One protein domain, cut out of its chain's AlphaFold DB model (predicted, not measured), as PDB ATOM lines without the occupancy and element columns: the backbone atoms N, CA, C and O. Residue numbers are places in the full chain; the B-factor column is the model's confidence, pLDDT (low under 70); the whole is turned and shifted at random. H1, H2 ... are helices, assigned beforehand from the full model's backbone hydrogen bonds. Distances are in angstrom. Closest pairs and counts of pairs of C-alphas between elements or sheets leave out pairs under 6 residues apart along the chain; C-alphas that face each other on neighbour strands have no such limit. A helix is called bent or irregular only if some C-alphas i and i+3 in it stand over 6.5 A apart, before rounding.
ATOM      1  N   VAL A 384     -26.141  32.922 -29.333       58.91
ATOM      2  CA  VAL A 384     -25.667  34.054 -30.147       58.91
ATOM      3  C   VAL A 384     -24.725  33.605 -31.272       58.91
ATOM      4  O   VAL A 384     -23.831  32.785 -31.047       58.91
ATOM      5  N   SER A 385     -24.868  34.190 -32.471       65.31
ATOM      6  CA  SER A 385     -23.944  33.976 -33.597       65.31
ATOM      7  C   SER A 385     -22.477  33.993 -33.119       65.31
ATOM      8  O   SER A 385     -22.089  34.932 -32.419       65.31
ATOM      9  N   PRO A 386     -21.617  33.028 -33.513       68.25
ATOM     10  CA  PRO A 386     -20.203  33.001 -33.116       68.25
ATOM     11  C   PRO A 386     -19.462  34.314 -33.396       68.25
ATOM     12  O   PRO A 386     -18.516  34.668 -32.700       68.25
ATOM     13  N   ARG A 387     -19.918  35.053 -34.413       67.50
ATOM     14  CA  ARG A 387     -19.399  36.372 -34.764       67.50
ATOM     15  C   ARG A 387     -19.838  37.453 -33.774       67.50
ATOM     16  O   ARG A 387     -18.997  38.241 -33.362       67.50
ATOM     17  N   ALA A 388     -21.100  37.451 -33.354       71.06
ATOM     18  CA  ALA A 388     -21.604  38.362 -32.328       71.06
ATOM     19  C   ALA A 388     -20.948  38.088 -30.962       71.06
ATOM     20  O   ALA A 388     -20.536  39.032 -30.295       71.06
ATOM     21  N   ARG A 389     -20.715  36.815 -30.598       75.25
ATOM     22  CA  ARG A 389     -19.943  36.462 -29.390       75.25
ATOM     23  C   ARG A 389     -18.515  37.009 -29.453       75.25
ATOM     24  O   ARG A 389     -18.093  37.696 -28.537       75.25
ATOM     25  N   LYS A 390     -17.817  36.809 -30.574       80.38
ATOM     26  CA  LYS A 390     -16.457  37.331 -30.774       80.38
ATOM     27  C   LYS A 390     -16.382  38.860 -30.702       80.38
ATOM     28  O   LYS A 390     -15.362  39.390 -30.285       80.38
ATOM     29  N   VAL A 391     -17.420  39.569 -31.151       82.44
ATOM     30  CA  VAL A 391     -17.494  41.038 -31.057       82.44
ATOM     31  C   VAL A 391     -17.731  41.475 -29.612       82.44
ATOM     32  O   VAL A 391     -17.071  42.402 -29.154       82.44
ATOM     33  N   LEU A 392     -18.604  40.786 -28.881       81.12
ATOM     34  CA  LEU A 392     -18.881  41.080 -27.475       81.12
ATOM     35  C   LEU A 392     -17.692  40.744 -26.558       81.12
ATOM     36  O   LEU A 392     -17.382  41.528 -25.675       81.12
ATOM     37  N   GLU A 393     -16.942  39.677 -26.851       81.38
ATOM     38  CA  GLU A 393     -15.690  39.314 -26.162       81.38
ATOM     39  C   GLU A 393     -14.580  40.374 -26.300       81.38
ATOM     40  O   GLU A 393     -13.592  40.323 -25.570       81.38
ATOM     41  N   THR A 394     -14.699  41.320 -27.244       79.75
ATOM     42  CA  THR A 394     -13.720  42.416 -27.351       79.75
ATOM     43  C   THR A 394     -13.897  43.496 -26.289       79.75
ATOM     44  O   THR A 394     -12.963  44.270 -26.110       79.75
ATOM     45  N   ASP A 395     -15.068  43.571 -25.641       76.25
ATOM     46  CA  ASP A 395     -15.448  44.628 -24.684       76.25
ATOM     47  C   ASP A 395     -15.227  46.068 -25.222       76.25
ATOM     48  O   ASP A 395     -15.043  47.044 -24.498       76.25
ATOM     49  N   GLU A 396     -15.218  46.234 -26.552       84.81
ATOM     50  CA  GLU A 396     -15.018  47.526 -27.207       84.81
ATOM     51  C   GLU A 396     -16.348  48.072 -27.736       84.81
ATOM     52  O   GLU A 396     -16.826  47.670 -28.802       84.81
ATOM     53  N   HIS A 397     -16.910  49.064 -27.036       84.56
ATOM     54  CA  HIS A 397     -18.178  49.729 -27.390       84.56
ATOM     55  C   HIS A 397     -18.268  50.133 -28.870       84.56
ATOM     56  O   HIS A 397     -19.240  49.804 -29.550       84.56
ATOM     57  N   SER A 398     -17.211  50.739 -29.418       86.88
ATOM     58  CA  SER A 398     -17.173  51.165 -30.826       86.88
ATOM     59  C   SER A 398     -17.302  50.006 -31.828       86.88
ATOM     60  O   SER A 398     -17.921  50.167 -32.885       86.88
ATOM     61  N   LYS A 399     -16.769  48.819 -31.504       87.31
ATOM     62  CA  LYS A 399     -16.887  47.618 -32.345       87.31
ATOM     63  C   LYS A 399     -18.287  47.018 -32.260       87.31
ATOM     64  O   LYS A 399     -18.819  46.620 -33.296       87.31
ATOM     65  N   VAL A 400     -18.884  46.999 -31.066       87.62
ATOM     66  CA  VAL A 400     -20.264  46.531 -30.849       87.62
ATOM     67  C   VAL A 400     -21.258  47.441 -31.567       87.62
ATOM     68  O   VAL A 400     -22.082  46.947 -32.331       87.62
ATOM     69  N   LYS A 401     -21.128  48.766 -31.421       91.56
ATOM     70  CA  LYS A 401     -21.973  49.755 -32.108       91.56
ATOM     71  C   LYS A 401     -21.951  49.586 -33.619       91.56
ATOM     72  O   LYS A 401     -23.006  49.460 -34.235       91.56
ATOM     73  N   ARG A 402     -20.756  49.522 -34.212       89.25
ATOM     74  CA  ARG A 402     -20.611  49.291 -35.652       89.25
ATOM     75  C   ARG A 402     -21.278  47.980 -36.077       89.25
ATOM     76  O   ARG A 402     -21.928  47.933 -37.110       89.25
ATOM     77  N   CYS A 403     -21.174  46.929 -35.263       87.12
ATOM     78  CA  CYS A 403     -21.826  45.650 -35.538       87.12
ATOM     79  C   CYS A 403     -23.363  45.727 -35.454       87.12
ATOM     80  O   CYS A 403     -24.039  45.048 -36.219       87.12
ATOM     81  N   ILE A 404     -23.929  46.557 -34.571       89.12
ATOM     82  CA  ILE A 404     -25.378  46.829 -34.525       89.12
ATOM     83  C   ILE A 404     -25.822  47.601 -35.773       89.12
ATOM     84  O   ILE A 404     -26.870  47.295 -36.331       89.12
ATOM     85  N   GLU A 405     -25.034  48.579 -36.222       89.12
ATOM     86  CA  GLU A 405     -25.343  49.397 -37.403       89.12
ATOM     87  C   GLU A 405     -25.221  48.608 -38.718       89.12
ATOM     88  O   GLU A 405     -26.061  48.761 -39.605       89.12
ATOM     89  N   GLU A 406     -24.204  47.753 -38.846       86.81
ATOM     90  CA  GLU A 406     -23.900  47.014 -40.080       86.81
ATOM     91  C   GLU A 406     -24.571  45.630 -40.136       86.81
ATOM     92  O   GLU A 406     -24.944  45.162 -41.211       86.81
ATOM     93  N   GLU A 407     -24.732  44.959 -38.992       86.06
ATOM     94  CA  GLU A 407     -25.128  43.546 -38.905       86.06
ATOM     95  C   GLU A 407     -26.196  43.302 -37.819       86.06
ATOM     96  O   GLU A 407     -26.158  42.300 -37.100       86.06
ATOM     97  N   PHE A 408     -27.182  44.202 -37.720       85.75
ATOM     98  CA  PHE A 408     -28.223  44.195 -36.682       85.75
ATOM     99  C   PHE A 408     -28.853  42.816 -36.429       85.75
ATOM    100  O   PHE A 408     -28.869  42.360 -35.293       85.75
ATOM    101  N   TYR A 409     -29.282  42.108 -37.481       78.94
ATOM    102  CA  TYR A 409     -29.928  40.788 -37.382       78.94
ATOM    103  C   TYR A 409     -29.046  39.716 -36.715       78.94
ATOM    104  O   TYR A 409     -29.550  38.811 -36.050       78.94
ATOM    105  N   LEU A 410     -27.718  39.802 -36.866       78.88
ATOM    106  CA  LEU A 410     -26.802  38.879 -36.190       78.88
ATOM    107  C   LEU A 410     -26.742  39.165 -34.688       78.88
ATOM    108  O   LEU A 410     -26.665  38.225 -33.894       78.88
ATOM    109  N   MET A 411     -26.805  40.446 -34.313       81.06
ATOM    110  CA  MET A 411     -26.811  40.898 -32.923       81.06
ATOM    111  C   MET A 411     -28.173  40.700 -32.261       81.06
ATOM    112  O   MET A 411     -28.205  40.337 -31.094       81.06
ATOM    113  N   SER A 412     -29.284  40.863 -32.979       80.69
ATOM    114  CA  SER A 412     -30.657  40.746 -32.468       80.69
ATOM    115  C   SER A 412     -31.235  39.327 -32.548       80.69
ATOM    116  O   SER A 412     -32.444  39.121 -32.586       80.69
ATOM    117  N   SER A 413     -30.376  38.307 -32.528       72.88
ATOM    118  CA  SER A 413     -30.781  36.897 -32.547       72.88
ATOM    119  C   SER A 413     -30.592  36.220 -31.181       72.88
ATOM    120  O   SER A 413     -29.865  36.704 -30.307       72.88
ATOM    121  N   GLY A 414     -31.280  35.094 -30.960       71.94
ATOM    122  CA  GLY A 414     -31.152  34.297 -29.731       71.94
ATOM    123  C   GLY A 414     -31.451  35.100 -28.455       71.94
ATOM    124  O   GLY A 414     -32.506  35.739 -28.345       71.94
ATOM    125  N   ARG A 415     -30.515  35.095 -27.491       68.19
ATOM    126  CA  ARG A 415     -30.649  35.805 -26.198       68.19
ATOM    127  C   ARG A 415     -30.766  37.331 -26.321       68.19
ATOM    128  O   ARG A 415     -31.278  37.974 -25.410       68.19
ATOM    129  N   TYR A 416     -30.342  37.900 -27.449       78.00
ATOM    130  CA  TYR A 416     -30.338  39.341 -27.718       78.00
ATOM    131  C   TYR A 416     -31.482  39.811 -28.622       78.00
ATOM    132  O   TYR A 416     -31.515  40.965 -29.040       78.00
ATOM    133  N   SER A 417     -32.471  38.947 -28.862       77.25
ATOM    134  CA  SER A 417     -33.700  39.271 -29.607       77.25
ATOM    135  C   SER A 417     -34.456  40.506 -29.115       77.25
ATOM    136  O   SER A 417     -35.196  41.120 -29.878       77.25
ATOM    137  N   TRP A 418     -34.222  40.938 -27.876       76.19
ATOM    138  CA  TRP A 418     -34.769  42.185 -27.350       76.19
ATOM    139  C   TRP A 418     -34.285  43.455 -28.068       76.19
ATOM    140  O   TRP A 418     -34.934  44.495 -27.959       76.19
ATOM    141  N   LEU A 419     -33.178  43.404 -28.811       81.50
ATOM    142  CA  LEU A 419     -32.707  44.552 -29.587       81.50
ATOM    143  C   LEU A 419     -33.708  44.956 -30.672       81.50
ATOM    144  O   LEU A 419     -33.901  46.151 -30.891       81.50
ATOM    145  N   ASP A 420     -34.416  43.993 -31.276       78.06
ATOM    146  CA  ASP A 420     -35.491  44.272 -32.239       78.06
ATOM    147  C   ASP A 420     -36.605  45.120 -31.603       78.06
ATOM    148  O   ASP A 420     -37.229  45.954 -32.265       78.06
ATOM    149  N   GLU A 421     -36.877  44.918 -30.310       76.62
ATOM    150  CA  GLU A 421     -37.863  45.696 -29.554       76.62
ATOM    151  C   GLU A 421     -37.344  47.117 -29.281       76.62
ATOM    152  O   GLU A 421     -38.085  48.082 -29.467       76.62
ATOM    153  N   LEU A 422     -36.057  47.276 -28.944       77.38
ATOM    154  CA  LEU A 422     -35.435  48.592 -28.748       77.38
ATOM    155  C   LEU A 422     -35.351  49.423 -30.028       77.38
ATOM    156  O   LEU A 422     -35.571  50.636 -29.994       77.38
ATOM    157  N   GLN A 423     -35.086  48.781 -31.165       81.31
ATOM    158  CA  GLN A 423     -35.085  49.455 -32.460       81.31
ATOM    159  C   GLN A 423     -36.486  49.982 -32.809       81.31
ATOM    160  O   GLN A 423     -36.618  51.120 -33.263       81.31
ATOM    161  N   LYS A 424     -37.548  49.213 -32.517       74.44
ATOM    162  CA  LYS A 424     -38.948  49.669 -32.669       74.44
ATOM    163  C   LYS A 424     -39.277  50.853 -31.757       74.44
ATOM    164  O   LYS A 424     -40.063  51.715 -32.145       74.44
ATOM    165  N   LEU A 425     -38.642  50.925 -30.586       66.06
ATOM    166  CA  LEU A 425     -38.735  52.048 -29.646       66.06
ATOM    167  C   LEU A 425     -37.839  53.245 -30.018       66.06
ATOM    168  O   LEU A 425     -37.802  54.225 -29.276       66.06
ATOM    169  N   ARG A 426     -37.143  53.198 -31.165       76.44
ATOM    170  CA  ARG A 426     -36.224  54.247 -31.647       76.44
ATOM    171  C   ARG A 426     -35.086  54.570 -30.669       76.44
ATOM    172  O   ARG A 426     -34.614  55.708 -30.623       76.44
ATOM    173  N   VAL A 427     -34.640  53.581 -29.894       76.94
ATOM    174  CA  VAL A 427     -33.406  53.683 -29.099       76.94
ATOM    175  C   VAL A 427     -32.211  53.790 -30.055       76.94
ATOM    176  O   VAL A 427     -32.247  53.232 -31.152       76.94
ATOM    177  N   SER A 428     -31.171  54.548 -29.695       84.31
ATOM    178  CA  SER A 428     -30.020  54.729 -30.587       84.31
ATOM    179  C   SER A 428     -29.130  53.480 -30.620       84.31
ATOM    180  O   SER A 428     -29.058  52.735 -29.643       84.31
ATOM    181  N   SER A 429     -28.412  53.251 -31.725       85.50
ATOM    182  CA  SER A 429     -27.435  52.151 -31.816       85.50
ATOM    183  C   SER A 429     -26.308  52.274 -30.781       85.50
ATOM    184  O   SER A 429     -25.721  51.269 -30.395       85.50
ATOM    185  N   ASP A 430     -26.017  53.498 -30.328       83.25
ATOM    186  CA  ASP A 430     -25.022  53.803 -29.293       83.25
ATOM    187  C   ASP A 430     -25.467  53.278 -27.919       83.25
ATOM    188  O   ASP A 430     -24.738  52.523 -27.274       83.25
ATOM    189  N   ASP A 431     -26.715  53.582 -27.544       81.06
ATOM    190  CA  ASP A 431     -27.336  53.094 -26.309       81.06
ATOM    191  C   ASP A 431     -27.526  51.568 -26.352       81.06
ATOM    192  O   ASP A 431     -27.288  50.867 -25.369       81.06
ATOM    193  N   MET A 432     -27.928  51.022 -27.509       83.94
ATOM    194  CA  MET A 432     -28.074  49.574 -27.689       83.94
ATOM    195  C   MET A 432     -26.742  48.829 -27.540       83.94
ATOM    196  O   MET A 432     -26.731  47.739 -26.970       83.94
ATOM    197  N   ALA A 433     -25.631  49.397 -28.029       85.88
ATOM    198  CA  ALA A 433     -24.297  48.807 -27.899       85.88
ATOM    199  C   ALA A 433     -23.832  48.744 -26.451       85.88
ATOM    200  O   ALA A 433     -23.280  47.732 -26.020       85.88
ATOM    201  N   GLU A 434     -24.097  49.805 -25.697       79.44
ATOM    202  CA  GLU A 434     -23.757  49.863 -24.284       79.44
ATOM    203  C   GLU A 434     -24.576  48.857 -23.464       79.44
ATOM    204  O   GLU A 434     -24.009  48.069 -22.711       79.44
ATOM    205  N   LEU A 435     -25.894  48.789 -23.696       75.56
ATOM    206  CA  LEU A 435     -26.759  47.795 -23.053       75.56
ATOM    207  C   LEU A 435     -26.362  46.350 -23.370       75.56
ATOM    208  O   LEU A 435     -26.547  45.460 -22.542       75.56
ATOM    209  N   LEU A 436     -25.888  46.092 -24.589       79.56
ATOM    210  CA  LEU A 436     -25.444  44.770 -25.028       79.56
ATOM    211  C   LEU A 436     -24.193  44.303 -24.284       79.56
ATOM    212  O   LEU A 436     -24.115  43.129 -23.922       79.56
ATOM    213  N   LEU A 437     -23.243  45.213 -24.070       77.81
ATOM    214  CA  LEU A 437     -22.038  44.960 -23.281       77.81
ATOM    215  C   LEU A 437     -22.388  44.756 -21.805       77.81
ATOM    216  O   LEU A 437     -22.001  43.748 -21.218       77.81
ATOM    217  N   ASP A 438     -23.228  45.633 -21.245       69.94
ATOM    218  CA  ASP A 438     -23.726  45.483 -19.874       69.94
ATOM    219  C   ASP A 438     -24.455  44.130 -19.688       69.94
ATOM    220  O   ASP A 438     -24.255  43.435 -18.695       69.94
ATOM    221  N   GLU A 439     -25.246  43.681 -20.665       71.12
ATOM    222  CA  GLU A 439     -25.898  42.368 -20.603       71.12
ATOM    223  C   GLU A 439     -24.910  41.199 -20.726       71.12
ATOM    224  O   GLU A 439     -25.100  40.156 -20.097       71.12
ATOM    225  N   HIS A 440     -23.873  41.333 -21.558       73.81
ATOM    226  CA  HIS A 440     -22.920  40.253 -21.789       73.81
ATOM    227  C   HIS A 440     -22.080  39.941 -20.550       73.81
ATOM    228  O   HIS A 440     -21.883  38.761 -20.235       73.81
ATOM    229  N   ASP A 441     -21.614  40.985 -19.866       66.44
ATOM    230  CA  ASP A 441     -20.606  40.854 -18.817       66.44
ATOM    231  C   ASP A 441     -21.195  40.855 -17.412       66.44
ATOM    232  O   ASP A 441     -20.607  40.266 -16.503       66.44
ATOM    233  N   ALA A 442     -22.362  41.468 -17.229       62.22
ATOM    234  CA  ALA A 442     -22.849  41.862 -15.917       62.22
ATOM    235  C   ALA A 442     -24.196  41.238 -15.507       62.22
ATOM    236  O   ALA A 442     -24.565  41.364 -14.342       62.22
ATOM    237  N   CYS A 443     -24.896  40.514 -16.390       64.25
ATOM    238  CA  CYS A 443     -26.173  39.860 -16.069       64.25
ATOM    239  C   CYS A 443     -26.048  38.904 -14.854       64.25
ATOM    240  O   CYS A 443     -25.097  38.115 -14.802       64.25
TER     241      CYS A 443
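This is residues 384 to 443 of the 1173 residues of the protein "TPR domain protein" of Beauveria brongniartii RCEF 3172 (UniProt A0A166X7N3). This is a small rounded cluster of four helices, in which H4 crosses H2 almost at a right angle while H1 folds against H2 as a helical hairpin. The short H3 lies away from H1, near H2 and H4 but without clear contact to either. The printed part has 60 residues with four named helices, H1, H2, H3 and H4 along the chain, and no named strand; the class is all helix. It is compact, with a radius of gyration of the C-alphas of 10.0 A, and its C-alphas span 26 by 24 by 19 A.

Begin with H2, residues 397 to 411, the longest helix by residues. It is irregular: C-alphas 406 and 409 are 9.1 A apart, against about 5 A in a regular helix, and its line is a rough one. Look next at H4, residues 429 to 442, which touches H2 about perpendicular, at 85 degrees; their closest C-alphas, those of Lys 401 and Ala 433, are 4.9 A apart. H1, residues 386 to 392, touches H2 and forms a hairpin with it, at a shallow tilt of 30 degrees, opposite ways; the closest C-alphas are those of Ala 388 and Met 411, 5.8 A apart. H1 and H4 only just touch, with 3 pairs of C-alphas within 8 A, and H4 does so with residues 436 to 440 alone. Their closest C-alphas, those of Leu 392 and Leu 437, are 6.5 A apart, and their lines stand about perpendicular, at 84 degrees. Of the three touching pairs, one is at a shallow tilt, and the helix packing is mostly crossed, only just. Turn then to H3, residues 418 to 424, which is close to H4 but not clearly touching: the closest C-alphas, those of Leu 419 and Met 432, are 7.1 A apart, at a shallow tilt of 15 degrees, opposite ways. H3 is also close to H2 but not clearly touching, with the C-alphas of Met 411 and Leu 419 the closest at 7.7 A. H1 and H3 are apart. In H1, H3 and H4 each backbone O i to N i+4 pair is within hydrogen-bond range; in H2, 9 of 11 are.

Find C-alpha 397 at (-18.178, 49.729, -27.390); from there H2 runs 13.5 A to C-alpha 411. H4 runs 19.5 A from C-alpha 429 to C-alpha 442 at (-22.849, 41.862, -15.917). H1 starts at C-alpha 386, at (-20.203, 33.001, -33.116), and measures 9.9 A; H3 measures 10.1 A.

The two C-alphas farthest apart, those of Thr 394 and Leu 425, are 26.9 A apart. The printed part has no cut. The links from H1 to H2 and from H3 to H4 are tight, and that from H2 to H3 is short. The mean pLDDT of the printed part is 78.3; look for values under 70 at residues 384 to 387, 415, 425, 438 and 441 to 443 of this model.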